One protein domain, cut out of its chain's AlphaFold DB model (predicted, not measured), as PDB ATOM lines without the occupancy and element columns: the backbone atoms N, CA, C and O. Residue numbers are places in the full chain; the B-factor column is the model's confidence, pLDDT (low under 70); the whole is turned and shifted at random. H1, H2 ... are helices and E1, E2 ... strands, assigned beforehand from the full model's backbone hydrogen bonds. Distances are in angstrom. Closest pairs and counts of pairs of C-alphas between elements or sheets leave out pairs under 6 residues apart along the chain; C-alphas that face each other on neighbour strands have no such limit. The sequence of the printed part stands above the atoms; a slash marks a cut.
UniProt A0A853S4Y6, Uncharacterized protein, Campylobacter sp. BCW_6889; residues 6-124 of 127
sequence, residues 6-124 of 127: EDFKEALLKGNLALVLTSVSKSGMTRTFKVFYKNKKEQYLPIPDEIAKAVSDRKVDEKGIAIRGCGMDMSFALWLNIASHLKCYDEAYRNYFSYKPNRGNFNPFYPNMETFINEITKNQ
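This is residues 6 to 124 of the 127 residues of an uncharacterized protein of Campylobacter sp. BCW_6889 (UniProt A0A853S4Y6). A small, strongly twisted sheet built round the long strand E2 runs through the middle, with the crossed helices H1, H3 and H4 on one side and H5 alone on the other. H1 and H3 pack on the sheet, H4 packs on those two helices clear of the sheet, and H2 sits beside E4. The 119 printed residues hold five named helices and four named strands, in the order H1 E1 E2 E3 H2 E4 H3 H4 H5, of mixed class, helices and strands. The sheet is branched and antiparallel, with E2 the neighbour of E1, E3 and E4. The whole is compact, with a radius of gyration of the C-alphas of 13.7 A, and rounded, spanning 35 by 34 by 27 A.

H1, residues 6 to 14, is on the sheet and over E2, residues 30 to 38; the C-alphas of Ala 11 and Tyr 37 are their closest, 6.2 A apart. E1, residues 17 to 24, forms an antiparallel hairpin with E2, with N 20 and O 34 2.8 A apart. E3, residues 44 to 46, forms a second hairpin with E2, with N 37 and O 45 2.8 A apart; E1, E2 and E3 are a meander, each strand the antiparallel neighbour of the one before. E4, residues 65 to 68, lies with E3 on the other side of E2 from E1, with N 33 and O 65 2.9 A apart. H2, residues 49 to 55, stands at the sheet's level. It touches the hub H3, residues 74 to 85, about perpendicular at 74 degrees, closest at the C-alphas of Val 55 and Asn 81, 6.1 A. H3, also on the sheet, only just touches H1, with 3 pairs of C-alphas within 8 A. H4, residues 89 to 98, touches H1 at a steep tilt of 43 degrees, the same way, closest at the C-alphas of Leu 13 and Ala 92, 5.0 A. Residues 80 to 83 of H3 touch H4, with the C-alphas of Ala 83 and Tyr 89 4.8 A apart. H5, residues 113 to 122, is on the sheet and runs along E1, at 2 degrees on the local plane, but touches no helix. Every O i to N i+4 pair is within hydrogen-bond range in H1, H2, H3, H4 and H5.

H1 begins at C-alpha 6, (136.352, 132.683, 128.757). E1 is 19.7 A long, E2 25.5 A and H3 16.3 A. H5 ends at C-alpha 122, (162.588, 121.637, 128.596).

The two C-alphas farthest apart, of Ser 27 and Lys 41, are 39.2 A apart. The printed part has no cut. The link from H4 to H5 is long, and its residues 109 to 110 pair in parallel with residues 19 to 20 of E1. The mean pLDDT of the printed part is 90.8, with residues 101 to 104 and 123 to 124 under 70.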
ATOM      1  N   GLU A   6     136.160 132.811 130.206       88.50
ATOM      2  CA  GLU A   6     136.352 132.683 128.757       88.50
ATOM      3  C   GLU A   6     137.676 132.015 128.380       88.50
ATOM      4  O   GLU A   6     137.665 131.054 127.615       88.50
ATOM      5  N   ASP A   7     138.793 132.449 128.967       91.44
ATOM      6  CA  ASP A   7     140.117 131.903 128.639       91.44
ATOM      7  C   ASP A   7     140.254 130.425 129.044       91.44
ATOM      8  O   ASP A   7     140.738 129.593 128.277       91.44
ATOM      9  N   PHE A   8     139.733 130.058 130.220       95.19
ATOM     10  CA  PHE A   8     139.711 128.665 130.665       95.19
ATOM     11  C   PHE A   8     138.788 127.801 129.796       95.19
ATOM     12  O   PHE A   8     139.165 126.695 129.409       95.19
ATOM     13  N   LYS A   9     137.590 128.298 129.463       95.00
ATOM     14  CA  LYS A   9     136.637 127.587 128.601       95.00
ATOM     15  C   LYS A   9     137.218 127.380 127.202       95.00
ATOM     16  O   LYS A   9     137.095 126.292 126.646       95.00
ATOM     17  N   GLU A  10     137.884 128.387 126.649       94.19
ATOM     18  CA  GLU A  10     138.573 128.282 125.364       94.19
ATOM     19  C   GLU A  10     139.678 127.215 125.411       94.19
ATOM     20  O   GLU A  10     139.742 126.355 124.529       94.19
ATOM     21  N   ALA A  11     140.506 127.208 126.462       94.62
ATOM     22  CA  ALA A  11     141.543 126.193 126.647       94.62
ATOM     23  C   ALA A  11     140.957 124.777 126.796       94.62
ATOM     24  O   ALA A  11     141.446 123.832 126.173       94.62
ATOM     25  N   LEU A  12     139.874 124.630 127.561       95.75
ATOM     26  CA  LEU A  12     139.145 123.372 127.732       95.75
ATOM     27  C   LEU A  12     138.650 122.804 126.396       95.75
ATOM     28  O   LEU A  12     138.830 121.614 126.126       95.75
ATOM     29  N   LEU A  13     138.020 123.648 125.577       94.75
ATOM     30  CA  LEU A  13     137.438 123.261 124.291       94.75
ATOM     31  C   LEU A  13     138.497 122.905 123.246       94.75
ATOM     32  O   LEU A  13     138.217 122.111 122.350       94.75
ATOM     33  N   LYS A  14     139.702 123.472 123.358       92.06
ATOM     34  CA  LYS A  14     140.837 123.180 122.473       92.06
ATOM     35  C   LYS A  14     141.653 121.956 122.891       92.06
ATOM     36  O   LYS A  14     142.528 121.547 122.134       92.06
ATOM     37  N   GLY A  15     141.378 121.375 124.059       92.00
ATOM     38  CA  GLY A  15     142.184 120.278 124.592       92.00
ATOM     39  C   GLY A  15     143.529 120.740 125.152       92.00
ATOM     40  O   GLY A  15     144.525 120.035 125.022       92.00
ATOM     41  N   ASN A  16     143.574 121.930 125.751       93.75
ATOM     42  CA  ASN A  16     144.792 122.541 126.285       93.75
ATOM     43  C   ASN A  16     144.874 122.448 127.818       93.75
ATOM     44  O   ASN A  16     145.363 123.372 128.475       93.75
ATOM     45  N   LEU A  17     144.379 121.354 128.405       95.81
ATOM     46  CA  LEU A  17     144.533 121.079 129.831       95.81
ATOM     47  C   LEU A  17     145.685 120.106 130.087       95.81
ATOM     48  O   LEU A  17     145.726 119.024 129.516       95.81
ATOM     49  N   ALA A  18     146.579 120.455 131.005       95.81
ATOM     50  CA  ALA A  18     147.533 119.516 131.576       95.81
ATOM     51  C   ALA A  18     146.896 118.822 132.782       95.81
ATOM     52  O   ALA A  18     146.599 119.468 133.794       95.81
ATOM     53  N   LEU A  19     146.689 117.509 132.678       96.56
ATOM     54  CA  LEU A  19     146.152 116.685 133.758       96.56
ATOM     55  C   LEU A  19     147.288 115.940 134.439       96.56
ATOM     56  O   LEU A  19     147.881 115.032 133.866       96.56
ATOM     57  N   VAL A  20     147.576 116.310 135.681       97.19
ATOM     58  CA  VAL A  20     148.686 115.762 136.453       97.19
ATOM     59  C   VAL A  20     148.145 114.844 137.536       97.19
ATOM     60  O   VAL A  20     147.493 115.305 138.472       97.19
ATOM     61  N   LEU A  21     148.423 113.549 137.431       96.75
ATOM     62  CA  LEU A  21     148.051 112.575 138.450       96.75
ATOM     63  C   LEU A  21     148.886 112.805 139.719       96.75
ATOM     64  O   LEU A  21     150.110 112.782 139.681       96.75
ATOM     65  N   THR A  22     148.233 113.029 140.856       97.12
ATOM     66  CA  THR A  22     148.917 113.294 142.136       97.12
ATOM     67  C   THR A  22     148.737 112.182 143.152       97.12
ATOM     68  O   THR A  22     149.587 111.995 144.020       97.12
ATOM     69  N   SER A  23     147.634 111.437 143.081       95.25
ATOM     70  CA  SER A  23     147.440 110.277 143.940       95.25
ATOM     71  C   SER A  23     146.494 109.258 143.327       95.25
ATOM     72  O   SER A  23     145.590 109.595 142.559       95.25
ATOM     73  N   VAL A  24     146.681 108.004 143.723       94.38
ATOM     74  CA  VAL A  24     145.769 106.901 143.442       94.38
ATOM     75  C   VAL A  24     145.443 106.242 144.776       94.38
ATOM     76  O   VAL A  24     146.333 105.909 145.554       94.38
ATOM     77  N   SER A  25     144.157 106.079 145.073       93.81
ATOM     78  CA  SER A  25     143.722 105.359 146.273       93.81
ATOM     79  C   SER A  25     144.136 103.885 146.227       93.81
ATOM     80  O   SER A  25     144.285 103.322 145.148       93.81
ATOM     81  N   LYS A  26     144.215 103.223 147.389       92.75
ATOM     82  CA  LYS A  26     144.575 101.795 147.490       92.75
ATOM     83  C   LYS A  26     143.707 100.875 146.621       92.75
ATOM     84  O   LYS A  26     144.212  99.900 146.085       92.75
ATOM     85  N   SER A  27     142.416 101.182 146.474       90.75
ATOM     86  CA  SER A  27     141.507 100.403 145.621       90.75
ATOM     87  C   SER A  27     141.627 100.730 144.129       90.75
ATOM     88  O   SER A  27     140.936 100.124 143.321       90.75
ATOM     89  N   GLY A  28     142.418 101.738 143.748       89.06
ATOM     90  CA  GLY A  28     142.519 102.238 142.375       89.06
ATOM     91  C   GLY A  28     141.304 103.038 141.889       89.06
ATOM     92  O   GLY A  28     141.401 103.727 140.877       89.06
ATOM     93  N   MET A  29     140.186 103.003 142.623       92.31
ATOM     94  CA  MET A  29     138.907 103.586 142.199       92.31
ATOM     95  C   MET A  29     138.846 105.105 142.322       92.31
ATOM     96  O   MET A  29     137.998 105.734 141.704       92.31
ATOM     97  N   THR A  30     139.668 105.705 143.183       94.81
ATOM     98  CA  THR A  30     139.803 107.162 143.287       94.81
ATOM     99  C   THR A  30     141.171 107.578 142.781       94.81
ATOM    100  O   THR A  30     142.186 107.037 143.232       94.81
ATOM    101  N   ARG A  31     141.190 108.559 141.884       95.69
ATOM    102  CA  ARG A  31     142.402 109.235 141.424       95.69
ATOM    103  C   ARG A  31     142.271 110.722 141.705       95.69
ATOM    104  O   ARG A  31     141.177 111.271 141.597       95.69
ATOM    105  N   THR A  32     143.376 111.347 142.079       97.44
ATOM    106  CA  THR A  32     143.433 112.785 142.336       97.44
ATOM    107  C   THR A  32     144.309 113.448 141.291       97.44
ATOM    108  O   THR A  32     145.380 112.928 140.975       97.44
ATOM    109  N   PHE A  33     143.852 114.580 140.767       97.88
ATOM    110  CA  PHE A  33     144.526 115.315 139.709       97.88
ATOM    111  C   PHE A  33     144.736 116.774 140.086       97.88
ATOM    112  O   PHE A  33     143.822 117.435 140.578       97.88
ATOM    113  N   LYS A  34     145.908 117.313 139.755       97.69
ATOM    114  CA  LYS A  34     146.052 118.750 139.520       97.69
ATOM    115  C   LYS A  34     145.778 119.024 138.053       97.69
ATOM    116  O   LYS A  34     146.248 118.290 137.189       97.69
ATOM    117  N   VAL A  35     145.002 120.066 137.789       97.50
ATOM    118  CA  VAL A  35     144.650 120.471 136.431       97.50
ATOM    119  C   VAL A  35     145.157 121.882 136.217       97.50
ATOM    120  O   VAL A  35     144.870 122.782 137.010       97.50
ATOM    121  N   PHE A  36     145.902 122.054 135.137       96.62
ATOM    122  CA  PHE A  36     146.344 123.350 134.652       96.62
ATOM    123  C   PHE A  36     145.791 123.557 133.249       96.62
ATOM    124  O   PHE A  36     145.591 122.589 132.520       96.62
ATOM    125  N   TYR A  37     145.562 124.800 132.853       95.56
ATOM    126  CA  TYR A  37     145.235 125.145 131.475       95.56
ATOM    127  C   TYR A  37     146.341 126.010 130.884       95.56
ATOM    128  O   TYR A  37     146.954 126.812 131.592       95.56
ATOM    129  N   LYS A  38     146.599 125.832 129.588       92.69
ATOM    130  CA  LYS A  38     147.510 126.695 128.839       92.69
ATOM    131  C   LYS A  38     146.739 127.913 128.330       92.69
ATOM    132  O   LYS A  38     145.823 127.761 127.521       92.69
ATOM    133  N   ASN A  39     147.073 129.097 128.833       89.75
ATOM    134  CA  ASN A  39     146.448 130.350 128.404       89.75
ATOM    135  C   ASN A  39     146.976 130.806 127.029       89.75
ATOM    136  O   ASN A  39     147.910 130.226 126.475       89.75
ATOM    137  N   LYS A  40     146.430 131.906 126.496       86.81
ATOM    138  CA  LYS A  40     146.866 132.509 125.214       86.81
ATOM    139  C   LYS A  40     148.329 132.962 125.170       86.81
ATOM    140  O   LYS A  40     148.850 133.216 124.091       86.81
ATOM    141  N   LYS A  41     148.976 133.108 126.328       88.38
ATOM    142  CA  LYS A  41     150.398 133.455 126.459       88.38
ATOM    143  C   LYS A  41     151.279 132.214 126.615       88.38
ATOM    144  O   LYS A  41     152.420 132.337 127.045       88.38
ATOM    145  N   GLU A  42     150.740 131.032 126.321       87.50
ATOM    146  CA  GLU A  42     151.417 129.742 126.451       87.50
ATOM    147  C   GLU A  42     151.836 129.397 127.898       87.50
ATOM    148  O   GLU A  42     152.648 128.499 128.118       87.50
ATOM    149  N   GLN A  43     151.254 130.065 128.902       89.75
ATOM    150  CA  GLN A  43     151.534 129.844 130.322       89.75
ATOM    151  C   GLN A  43     150.556 128.832 130.915       89.75
ATOM    152  O   GLN A  43     149.350 128.902 130.668       89.75
ATOM    153  N   TYR A  44     151.066 127.934 131.757       92.81
ATOM    154  CA  TYR A  44     150.233 127.019 132.530       92.81
ATOM    155  C   TYR A  44     149.729 127.693 133.804       92.81
ATOM    156  O   TYR A  44     150.516 128.076 134.669       92.81
ATOM    157  N   LEU A  45     148.409 127.807 133.927       93.88
ATOM    158  CA  LEU A  45     147.727 128.375 135.087       93.88
ATOM    159  C   LEU A  45     146.825 127.321 135.738       93.88
ATOM    160  O   LEU A  45     146.280 126.471 135.030       93.88
ATOM    161  N   PRO A  46     146.642 127.340 137.070       94.50
ATOM    162  CA  PRO A  46     145.667 126.466 137.716       94.50
ATOM    163  C   PRO A  46     144.254 126.797 137.226       94.50
ATOM    164  O   PRO A  46     143.947 127.951 136.917       94.50
ATOM    165  N   ILE A  47     143.378 125.793 137.161       95.38
ATOM    166  CA  ILE A  47     141.966 126.044 136.838       95.38
ATOM    167  C   ILE A  47     141.277 126.859 137.948       95.38
ATOM    168  O   ILE A  47     141.734 126.831 139.092       95.38
ATOM    169  N   PRO A  48     140.150 127.539 137.663       94.69
ATOM    170  CA  PRO A  48     139.397 128.250 138.692       94.69
ATOM    171  C   PRO A  48     138.967 127.338 139.853       94.69
ATOM    172  O   PRO A  48     138.326 126.306 139.638       94.69
ATOM    173  N   ASP A  49     139.252 127.757 141.090       93.50
ATOM    174  CA  ASP A  49     138.971 126.989 142.315       93.50
ATOM    175  C   ASP A  49     137.520 126.519 142.436       93.50
ATOM    176  O   ASP A  49     137.242 125.444 142.966       93.50
ATOM    177  N   GLU A  50     136.574 127.334 141.980       94.00
ATOM    178  CA  GLU A  50     135.145 127.017 142.050       94.00
ATOM    179  C   GLU A  50     134.785 125.854 141.135       94.00
ATOM    180  O   GLU A  50     134.029 124.974 141.537       94.00
ATOM    181  N   ILE A  51     135.406 125.798 139.957       95.44
ATOM    182  CA  ILE A  51     135.251 124.684 139.024       95.44
ATOM    183  C   ILE A  51     135.903 123.442 139.622       95.44
ATOM    184  O   ILE A  51     135.265 122.396 139.671       95.44
ATOM    185  N   ALA A  52     137.127 123.562 140.154       96.31
ATOM    186  CA  ALA A  52     137.812 122.453 140.819       96.31
ATOM    187  C   ALA A  52     136.961 121.847 141.946       96.31
ATOM    188  O   ALA A  52     136.831 120.629 142.040       96.31
ATOM    189  N   LYS A  53     136.344 122.695 142.780       96.25
ATOM    190  CA  LYS A  53     135.448 122.269 143.867       96.25
ATOM    191  C   LYS A  53     134.162 121.633 143.350       96.25
ATOM    192  O   LYS A  53     133.704 120.670 143.952       96.25
ATOM    193  N   ALA A  54     133.590 122.154 142.268       95.75
ATOM    194  CA  ALA A  54     132.324 121.670 141.730       95.75
ATOM    195  C   ALA A  54     132.428 120.303 141.040       95.75
ATOM    196  O   ALA A  54     131.452 119.559 141.028       95.75
ATOM    197  N   VAL A  55     133.587 119.971 140.465       96.50
ATOM    198  CA  VAL A  55     133.791 118.722 139.702       96.50
ATOM    199  C   VAL A  55     134.479 117.613 140.503       96.50
ATOM    200  O   VAL A  55     134.699 116.524 139.978       96.50
ATOM    201  N   SER A  56     134.860 117.892 141.752       97.25
ATOM    202  CA  SER A  56     135.539 116.941 142.633       97.25
ATOM    203  C   SER A  56     134.531 116.133 143.453       97.25
ATOM    204  O   SER A  56     133.679 116.700 144.132       97.25
ATOM    205  N   ASP A  57     134.697 114.812 143.500       95.19
ATOM    206  CA  ASP A  57     133.887 113.898 144.325       95.19
ATOM    207  C   ASP A  57     134.222 113.977 145.823       95.19
ATOM    208  O   ASP A  57     133.569 113.360 146.668       95.19
ATOM    209  N   ARG A  58     135.303 114.683 146.172       93.94
ATOM    210  CA  ARG A  58     135.723 114.950 147.553       93.94
ATOM    211  C   ARG A  58     136.140 116.404 147.698       93.94
ATOM    212  O   ARG A  58     136.400 117.086 146.710       93.94
ATOM    213  N   LYS A  59     136.273 116.871 148.940       93.81
ATOM    214  CA  LYS A  59     136.855 118.187 149.222       93.81
ATOM    215  C   LYS A  59     138.217 118.310 148.526       93.81
ATOM    216  O   LYS A  59     139.079 117.461 148.736       93.81
ATOM    217  N   VAL A  60     138.378 119.357 147.720       94.44
ATOM    218  CA  VAL A  60     139.652 119.687 147.073       94.44
ATOM    219  C   VAL A  60     140.664 120.070 148.149       94.44
ATOM    220  O   VAL A  60     140.377 120.911 149.006       94.44
ATOM    221  N   ASP A  61     141.827 119.437 148.099       92.56
ATOM    222  CA  ASP A  61     142.971 119.689 148.970       92.56
ATOM    223  C   ASP A  61     144.231 119.972 148.127       92.56
ATOM    224  O   ASP A  61     144.168 120.161 146.911       92.56
ATOM    225  N   GLU A  62     145.395 120.000 148.770       91.19
ATOM    226  CA  GLU A  62     146.697 120.198 148.123       91.19
ATOM    227  C   GLU A  62     147.041 119.156 147.046       91.19
ATOM    228  O   GLU A  62     147.901 119.412 146.193       91.19
ATOM    229  N   LYS A  63     146.383 117.989 147.062       91.38
ATOM    230  CA  LYS A  63     146.545 116.933 146.059       91.38
ATOM    231  C   LYS A  63     145.686 117.218 144.831       91.38
ATOM    232  O   LYS A  63     146.068 116.796 143.743       91.38
ATOM    233  N   GLY A  64     144.594 117.966 144.970       95.62
ATOM    234  CA  GLY A  64     143.780 118.471 143.866       95.62
ATOM    235  C   GLY A  64     142.376 117.867 143.801       95.62
ATOM    236  O   GLY A  64     141.721 117.650 144.818       95.62
ATOM    237  N   ILE A  65     141.897 117.639 142.581       97.75
ATOM    238  CA  ILE A  65     140.536 117.200 142.265       97.75
ATOM    239  C   ILE A  65     140.473 115.680 142.360       97.75
ATOM    240  O   ILE A  65     141.149 114.986 141.601       97.75
ATOM    241  N   ALA A  66     139.670 115.160 143.281       97.00
ATOM    242  CA  ALA A  66     139.472 113.727 143.431       97.00
ATOM    243  C   ALA A  66     138.278 113.279 142.591       97.00
ATOM    244  O   ALA A  66     137.183 113.803 142.761       97.00
ATOM    245  N   ILE A  67     138.472 112.271 141.750       95.88
ATOM    246  CA  ILE A  67     137.392 111.650 140.983       95.88
ATOM    247  C   ILE A  67     137.358 110.142 141.208       95.88
ATOM    248  O   ILE A  67     138.394 109.493 141.395       95.88
ATOM    249  N   ARG A  68     136.152 109.584 141.208       93.88
ATOM    250  CA  ARG A  68     135.841 108.171 141.400       93.88
ATOM    251  C   ARG A  68     135.319 107.558 140.114       93.88
ATOM    252  O   ARG A  68     134.512 108.150 139.412       93.88
ATOM    253  N   GLY A  69     135.758 106.342 139.826       86.25
ATOM    254  CA  GLY A  69     135.305 105.636 138.640       86.25
ATOM    255  C   GLY A  69     135.970 104.283 138.464       86.25
ATOM    256  O   GLY A  69     136.939 103.935 139.144       86.25
ATOM    257  N   CYS A  70     135.409 103.512 137.543       78.50
ATOM    258  CA  CYS A  70     135.926 102.238 137.074       78.50
ATOM    259  C   CYS A  70     135.701 102.139 135.557       78.50
ATOM    260  O   CYS A  70     134.743 102.695 135.029       78.50
ATOM    261  N   GLY A  71     136.603 101.464 134.844       71.62
ATOM    262  CA  GLY A  71     136.432 101.132 133.421       71.62
ATOM    263  C   GLY A  71     136.695 102.247 132.395       71.62
ATOM    264  O   GLY A  71     136.937 101.918 131.241       71.62
ATOM    265  N   MET A  72     136.710 103.529 132.782       81.50
ATOM    266  CA  MET A  72     137.032 104.662 131.895       81.50
ATOM    267  C   MET A  72     138.385 105.296 132.250       81.50
ATOM    268  O   MET A  72     138.816 105.254 133.406       81.50
ATOM    269  N   ASP A  73     139.046 105.920 131.267       89.25
ATOM    270  CA  ASP A  73     140.162 106.823 131.543       89.25
ATOM    271  C   ASP A  73     139.675 107.989 132.415       89.25
ATOM    272  O   ASP A  73     138.901 108.850 131.999       89.25
ATOM    273  N   MET A  74     140.143 107.998 133.657       91.81
ATOM    274  CA  MET A  74     139.760 108.983 134.660       91.81
ATOM    275  C   MET A  74     140.159 110.408 134.251       91.81
ATOM    276  O   MET A  74     139.446 111.352 134.572       91.81
ATOM    277  N   SER A  75     141.254 110.587 133.508       92.25
ATOM    278  CA  SER A  75     141.643 111.913 133.013       92.25
ATOM    279  C   SER A  75     140.625 112.455 131.997       92.25
ATOM    280  O   SER A  75     140.220 113.617 132.076       92.25
ATOM    281  N   PHE A  76     140.114 111.585 131.125       91.81
ATOM    282  CA  PHE A  76     139.043 111.906 130.185       91.81
ATOM    283  C   PHE A  76     137.715 112.184 130.903       91.81
ATOM    284  O   PHE A  76     137.052 113.179 130.609       91.81
ATOM    285  N   ALA A  77     137.362 111.366 131.900       93.56
ATOM    286  CA  ALA A  77     136.173 111.583 132.723       93.56
ATOM    287  C   ALA A  77     136.215 112.943 133.444       93.56
ATOM    288  O   ALA A  77     135.230 113.680 133.432       93.56
ATOM    289  N   LEU A  78     137.367 113.321 134.013       95.94
ATOM    290  CA  LEU A  78     137.551 114.633 134.637       95.94
ATOM    291  C   LEU A  78     137.336 115.775 133.634       95.94
ATOM    292  O   LEU A  78     136.621 116.730 133.933       95.94
ATOM    293  N   TRP A  79     137.913 115.673 132.436       96.25
ATOM    294  CA  TRP A  79     137.718 116.671 131.385       96.25
ATOM    295  C   TRP A  79     136.240 116.814 130.977       96.25
ATOM    296  O   TRP A  79     135.735 117.937 130.892       96.25
ATOM    297  N   LEU A  80     135.513 115.702 130.813       94.62
ATOM    298  CA  LEU A  80     134.076 115.725 130.518       94.62
ATOM    299  C   LEU A  80     133.240 116.301 131.667       94.62
ATOM    300  O   LEU A  80     132.287 117.039 131.412       94.62
ATOM    301  N   ASN A  81     133.597 116.019 132.922       95.56
ATOM    302  CA  ASN A  81     132.931 116.599 134.090       95.56
ATOM    303  C   ASN A  81     133.093 118.125 134.117       95.56
ATOM    304  O   ASN A  81     132.121 118.847 134.347       95.56
ATOM    305  N   ILE A  82     134.293 118.627 133.808       97.06
ATOM    306  CA  ILE A  82     134.564 120.065 133.671       97.06
ATOM    307  C   ILE A  82     133.724 120.673 132.539       97.06
ATOM    308  O   ILE A  82     133.065 121.693 132.748       97.06
ATOM    309  N   ALA A  83     133.693 120.043 131.360       96.44
ATOM    310  CA  ALA A  83     132.890 120.517 130.231       96.44
ATOM    311  C   ALA A  83     131.384 120.515 130.528       96.44
ATOM    312  O   ALA A  83     130.672 121.445 130.146       96.44
ATOM    313  N   SER A  84     130.905 119.508 131.255       96.19
ATOM    314  CA  SER A  84     129.510 119.415 131.691       96.19
ATOM    315  C   SER A  84     129.160 120.528 132.674       96.19
ATOM    316  O   SER A  84     128.146 121.203 132.501       96.19
ATOM    317  N   HIS A  85     130.027 120.788 133.658       95.56
ATOM    318  CA  HIS A  85     129.845 121.877 134.620       95.56
ATOM    319  C   HIS A  85     129.777 123.252 133.934       95.56
ATOM    320  O   HIS A  85     128.930 124.077 134.273       95.56
ATOM    321  N   LEU A  86     130.611 123.470 132.913       94.62
ATOM    322  CA  LEU A  86     130.616 124.688 132.097       94.62
ATOM    323  C   LEU A  86     129.555 124.720 130.985       94.62
ATOM    324  O   LEU A  86     129.544 125.651 130.175       94.62
ATOM    325  N   LYS A  87     128.650 123.732 130.948       95.19
ATOM    326  CA  LYS A  87     127.565 123.614 129.961       95.19
ATOM    327  C   LYS A  87     128.065 123.671 128.511       95.19
ATOM    328  O   LYS A  87     127.425 124.260 127.645       95.19
ATOM    329  N   CYS A  88     129.222 123.070 128.248       95.62
ATOM    330  CA  CYS A  88     129.825 122.986 126.917       95.62
ATOM    331  C   CYS A  88     130.216 121.550 126.538       95.62
ATOM    332  O   CYS A  88     131.111 121.353 125.721       95.62
ATOM    333  N   TYR A  89     129.548 120.550 127.127       95.69
ATOM    334  CA  TYR A  89     129.804 119.126 126.891       95.69
ATOM    335  C   TYR A  89     129.764 118.756 125.404       95.69
ATOM    336  O   TYR A  89     130.743 118.226 124.891       95.69
ATOM    337  N   ASP A  90     128.679 119.083 124.695       95.06
ATOM    338  CA  ASP A  90     128.517 118.685 123.290       95.06
ATOM    339  C   ASP A  90     129.603 119.285 122.392       95.06
ATOM    340  O   ASP A  90     130.097 118.640 121.470       95.06
ATOM    341  N   GLU A  91     129.986 120.531 122.667       95.69
ATOM    342  CA  GLU A  91     131.047 121.224 121.941       95.69
ATOM    343  C   GLU A  91     132.417 120.610 122.237       95.69
ATOM    344  O   GLU A  91     133.152 120.278 121.310       95.69
ATOM    345  N   ALA A  92     132.724 120.387 123.517       94.38
ATOM    346  CA  ALA A  92     133.950 119.734 123.953       94.38
ATOM    347  C   ALA A  92     134.083 118.342 123.317       94.38
ATOM    348  O   ALA A  92     135.111 118.030 122.717       94.38
ATOM    349  N   TYR A  93     133.016 117.540 123.377       91.94
ATOM    350  CA  TYR A  93     132.959 116.199 122.806       91.94
ATOM    351  C   TYR A  93     133.207 116.241 121.295       91.94
ATOM    352  O   TYR A  93     134.121 115.577 120.815       91.94
ATOM    353  N   ARG A  94     132.492 117.086 120.536       92.88
ATOM    354  CA  ARG A  94     132.745 117.259 119.092       92.88
ATOM    355  C   ARG A  94     134.197 117.635 118.797       92.88
ATOM    356  O   ARG A  94     134.795 117.058 117.887       92.88
ATOM    357  N   ASN A  95     134.773 118.556 119.569       91.31
ATOM    358  CA  ASN A  95     136.153 118.992 119.375       91.31
ATOM    359  C   ASN A  95     137.146 117.846 119.594       91.31
ATOM    360  O   ASN A  95     138.042 117.670 118.769       91.31
ATOM    361  N   TYR A  96     136.941 117.024 120.626       90.00
ATOM    362  CA  TYR A  96     137.752 115.832 120.880       90.00
ATOM    363  C   TYR A  96     137.732 114.848 119.700       90.00
ATOM    364  O   TYR A  96     138.793 114.446 119.232       90.00
ATOM    365  N   PHE A  97     136.561 114.521 119.138       87.38
ATOM    366  CA  PHE A  97     136.479 113.625 117.967       87.38
ATOM    367  C   PHE A  97     137.034 114.243 116.683       87.38
ATOM    368  O   PHE A  97     137.488 113.528 115.793       87.38
ATOM    369  N   SER A  98     137.001 115.572 116.570       85.75
ATOM    370  CA  SER A  98     137.599 116.285 115.439       85.75
ATOM    371  C   SER A  98     139.123 116.422 115.546       85.75
ATOM    372  O   SER A  98     139.780 116.820 114.577       85.75
ATOM    373  N   TYR A  99     139.695 116.122 116.717       82.00
ATOM    374  CA  TYR A  99     141.112 116.304 116.973       82.00
ATOM    375  C   TYR A  99     141.940 115.320 116.144       82.00
ATOM    376  O   TYR A  99     141.825 114.102 116.262       82.00
ATOM    377  N   LYS A 100     142.799 115.862 115.276       70.88
ATOM    378  CA  LYS A 100     143.693 115.056 114.442       70.88
ATOM    379  C   LYS A 100     144.925 114.643 115.261       70.88
ATOM    380  O   LYS A 100     145.610 115.541 115.748       70.88
ATOM    381  N   PRO A 101     145.288 113.347 115.311       57.97
ATOM    382  CA  PRO A 101     146.434 112.848 116.085       57.97
ATOM    383  C   PRO A 101     147.774 113.548 115.794       57.97
ATOM    384  O   PRO A 101     148.625 113.655 116.665       57.97
ATOM    385  N   ASN A 102     147.955 114.099 114.589       57.28
ATOM    386  CA  ASN A 102     149.193 114.779 114.186       57.28
ATOM    387  C   ASN A 102     149.317 116.230 114.706       57.28
ATOM    388  O   ASN A 102     150.208 116.952 114.268       57.28
ATOM    389  N   ARG A 103     148.413 116.695 115.585       57.25
ATOM    390  CA  ARG A 103     148.439 118.048 116.183       57.25
ATOM    391  C   ARG A 103     148.928 118.080 117.640       57.25
ATOM    392  O   ARG A 103     148.873 119.143 118.256       57.25
ATOM    393  N   GLY A 104     149.419 116.956 118.166       63.81
ATOM    394  CA  GLY A 104     149.886 116.807 119.549       63.81
ATOM    395  C   GLY A 104     148.986 115.890 120.383       63.81
ATOM    396  O   GLY A 104     148.209 115.113 119.834       63.81
ATOM    397  N   ASN A 105     149.091 115.985 121.712       74.75
ATOM    398  CA  ASN A 105     148.194 115.295 122.639       74.75
ATOM    399  C   ASN A 105     147.043 116.226 123.032       74.75
ATOM    400  O   ASN A 105     147.283 117.287 123.610       74.75
ATOM    401  N   PHE A 106     145.799 115.818 122.763       85.69
ATOM    402  CA  PHE A 106     144.624 116.484 123.324       85.69
ATOM    403  C   PHE A 106     144.618 116.250 124.831       85.69
ATOM    404  O   PHE A 106     144.528 115.105 125.268       85.69
ATOM    405  N   ASN A 107     144.713 117.328 125.603       90.69
ATOM    406  CA  ASN A 107     144.837 117.317 127.053       90.69
ATOM    407  C   ASN A 107     145.982 116.415 127.553       90.69
ATOM    408  O   ASN A 107     145.734 115.279 127.970       90.69
ATOM    409  N   PRO A 108     147.245 116.878 127.516       90.44
ATOM    410  CA  PRO A 108     148.372 116.061 127.940       90.44
ATOM    411  C   PRO A 108     148.201 115.537 129.372       90.44
ATOM    412  O   PRO A 108     147.937 116.285 130.319       90.44
ATOM    413  N   PHE A 109     148.390 114.228 129.518       92.94
ATOM    414  CA  PHE A 109     148.403 113.539 130.799       92.94
ATOM    415  C   PHE A 109     149.835 113.416 131.319       92.94
ATOM    416  O   PHE A 109     150.732 112.959 130.610       92.94
ATOM    417  N   TYR A 110     150.028 113.765 132.588       93.88
ATOM    418  CA  TYR A 110     151.292 113.637 133.295       93.88
ATOM    419  C   TYR A 110     151.126 112.692 134.488       93.88
ATOM    420  O   TYR A 110     150.226 112.888 135.310       93.88
ATOM    421  N   PRO A 111     152.000 111.684 134.642       93.31
ATOM    422  CA  PRO A 111     151.879 110.698 135.713       93.31
ATOM    423  C   PRO A 111     152.191 111.269 137.105       93.31
ATOM    424  O   PRO A 111     151.813 110.653 138.099       93.31
ATOM    425  N   ASN A 112     152.895 112.404 137.184       94.75
ATOM    426  CA  ASN A 112     153.208 113.125 138.417       94.75
ATOM    427  C   ASN A 112     153.651 114.575 138.129       94.75
ATOM    428  O   ASN A 112     153.897 114.954 136.980       94.75
ATOM    429  N   MET A 113     153.761 115.382 139.191       94.75
ATOM    430  CA  MET A 113     154.203 116.783 139.117       94.75
ATOM    431  C   MET A 113     155.626 116.940 138.578       94.75
ATOM    432  O   MET A 113     155.878 117.891 137.849       94.75
ATOM    433  N   GLU A 114     156.541 116.029 138.907       95.31
ATOM    434  CA  GLU A 114     157.929 116.086 138.433       95.31
ATOM    435  C   GLU A 114     157.995 115.973 136.905       95.31
ATOM    436  O   GLU A 114     158.648 116.775 136.247       95.31
ATOM    437  N   THR A 115     157.232 115.041 136.328       93.12
ATOM    438  CA  THR A 115     157.145 114.852 134.874       93.12
ATOM    439  C   THR A 115     156.565 116.089 134.200       93.12
ATOM    440  O   THR A 115     157.079 116.529 133.176       93.12
ATOM    441  N   PHE A 116     155.521 116.678 134.788       93.81
ATOM    442  CA  PHE A 116     154.955 117.930 134.296       93.81
ATOM    443  C   PHE A 116     155.989 119.063 134.304       93.81
ATOM    444  O   PHE A 116     156.185 119.710 133.280       93.81
ATOM    445  N   ILE A 117     156.692 119.260 135.426       92.88
ATOM    446  CA  ILE A 117     157.717 120.303 135.578       92.88
ATOM    447  C   ILE A 117     158.851 120.104 134.567       92.88
ATOM    448  O   ILE A 117     159.215 121.051 133.878       92.88
ATOM    449  N   ASN A 118     159.368 118.884 134.432       92.06
ATOM    450  CA  ASN A 118     160.450 118.573 133.499       92.06
ATOM    451  C   ASN A 118     160.062 118.854 132.041       92.06
ATOM    452  O   ASN A 118     160.889 119.312 131.261       92.06
ATOM    453  N   GLU A 119     158.813 118.594 131.655       88.75
ATOM    454  CA  GLU A 119     158.347 118.888 130.297       88.75
ATOM    455  C   GLU A 119     158.157 120.390 130.056       88.75
ATOM    456  O   GLU A 119     158.531 120.895 128.998       88.75
ATOM    457  N   ILE A 120     157.626 121.145 131.022       88.06
ATOM    458  CA  ILE A 120     157.457 122.595 130.834       88.06
ATOM    459  C   ILE A 120     158.788 123.357 130.884       88.06
ATOM    460  O   ILE A 120     158.900 124.382 130.221       88.06
ATOM    461  N   THR A 121     159.798 122.860 131.607       84.50
ATOM    462  CA  THR A 121     161.129 123.488 131.667       84.50
ATOM    463  C   THR A 121     161.973 123.181 130.435       84.50
ATOM    464  O   THR A 121     162.616 124.086 129.922       84.50
ATOM    465  N   LYS A 122     161.920 121.960 129.878       79.38
ATOM    466  CA  LYS A 122     162.588 121.637 128.596       79.38
ATOM    467  C   LYS A 122     162.178 122.578 127.463       79.38
ATOM    468  O   LYS A 122     163.006 122.943 126.638       79.38
ATOM    469  N   ASN A 123     160.911 122.986 127.444       61.94
ATOM    470  CA  ASN A 123     160.369 123.910 126.449       61.94
ATOM    471  C   ASN A 123     160.768 125.382 126.684       61.94
ATOM    472  O   ASN A 123     160.407 126.234 125.881       61.94
ATOM    473  N   GLN A 124     161.486 125.683 127.772       56.09
ATOM    474  CA  GLN A 124     162.029 127.009 128.096       56.09
ATOM    475  C   GLN A 124     163.555 127.084 127.922       56.09
ATOM    476  O   GLN A 124     164.113 128.171 127.983       56.09
TER     477      GLN A 124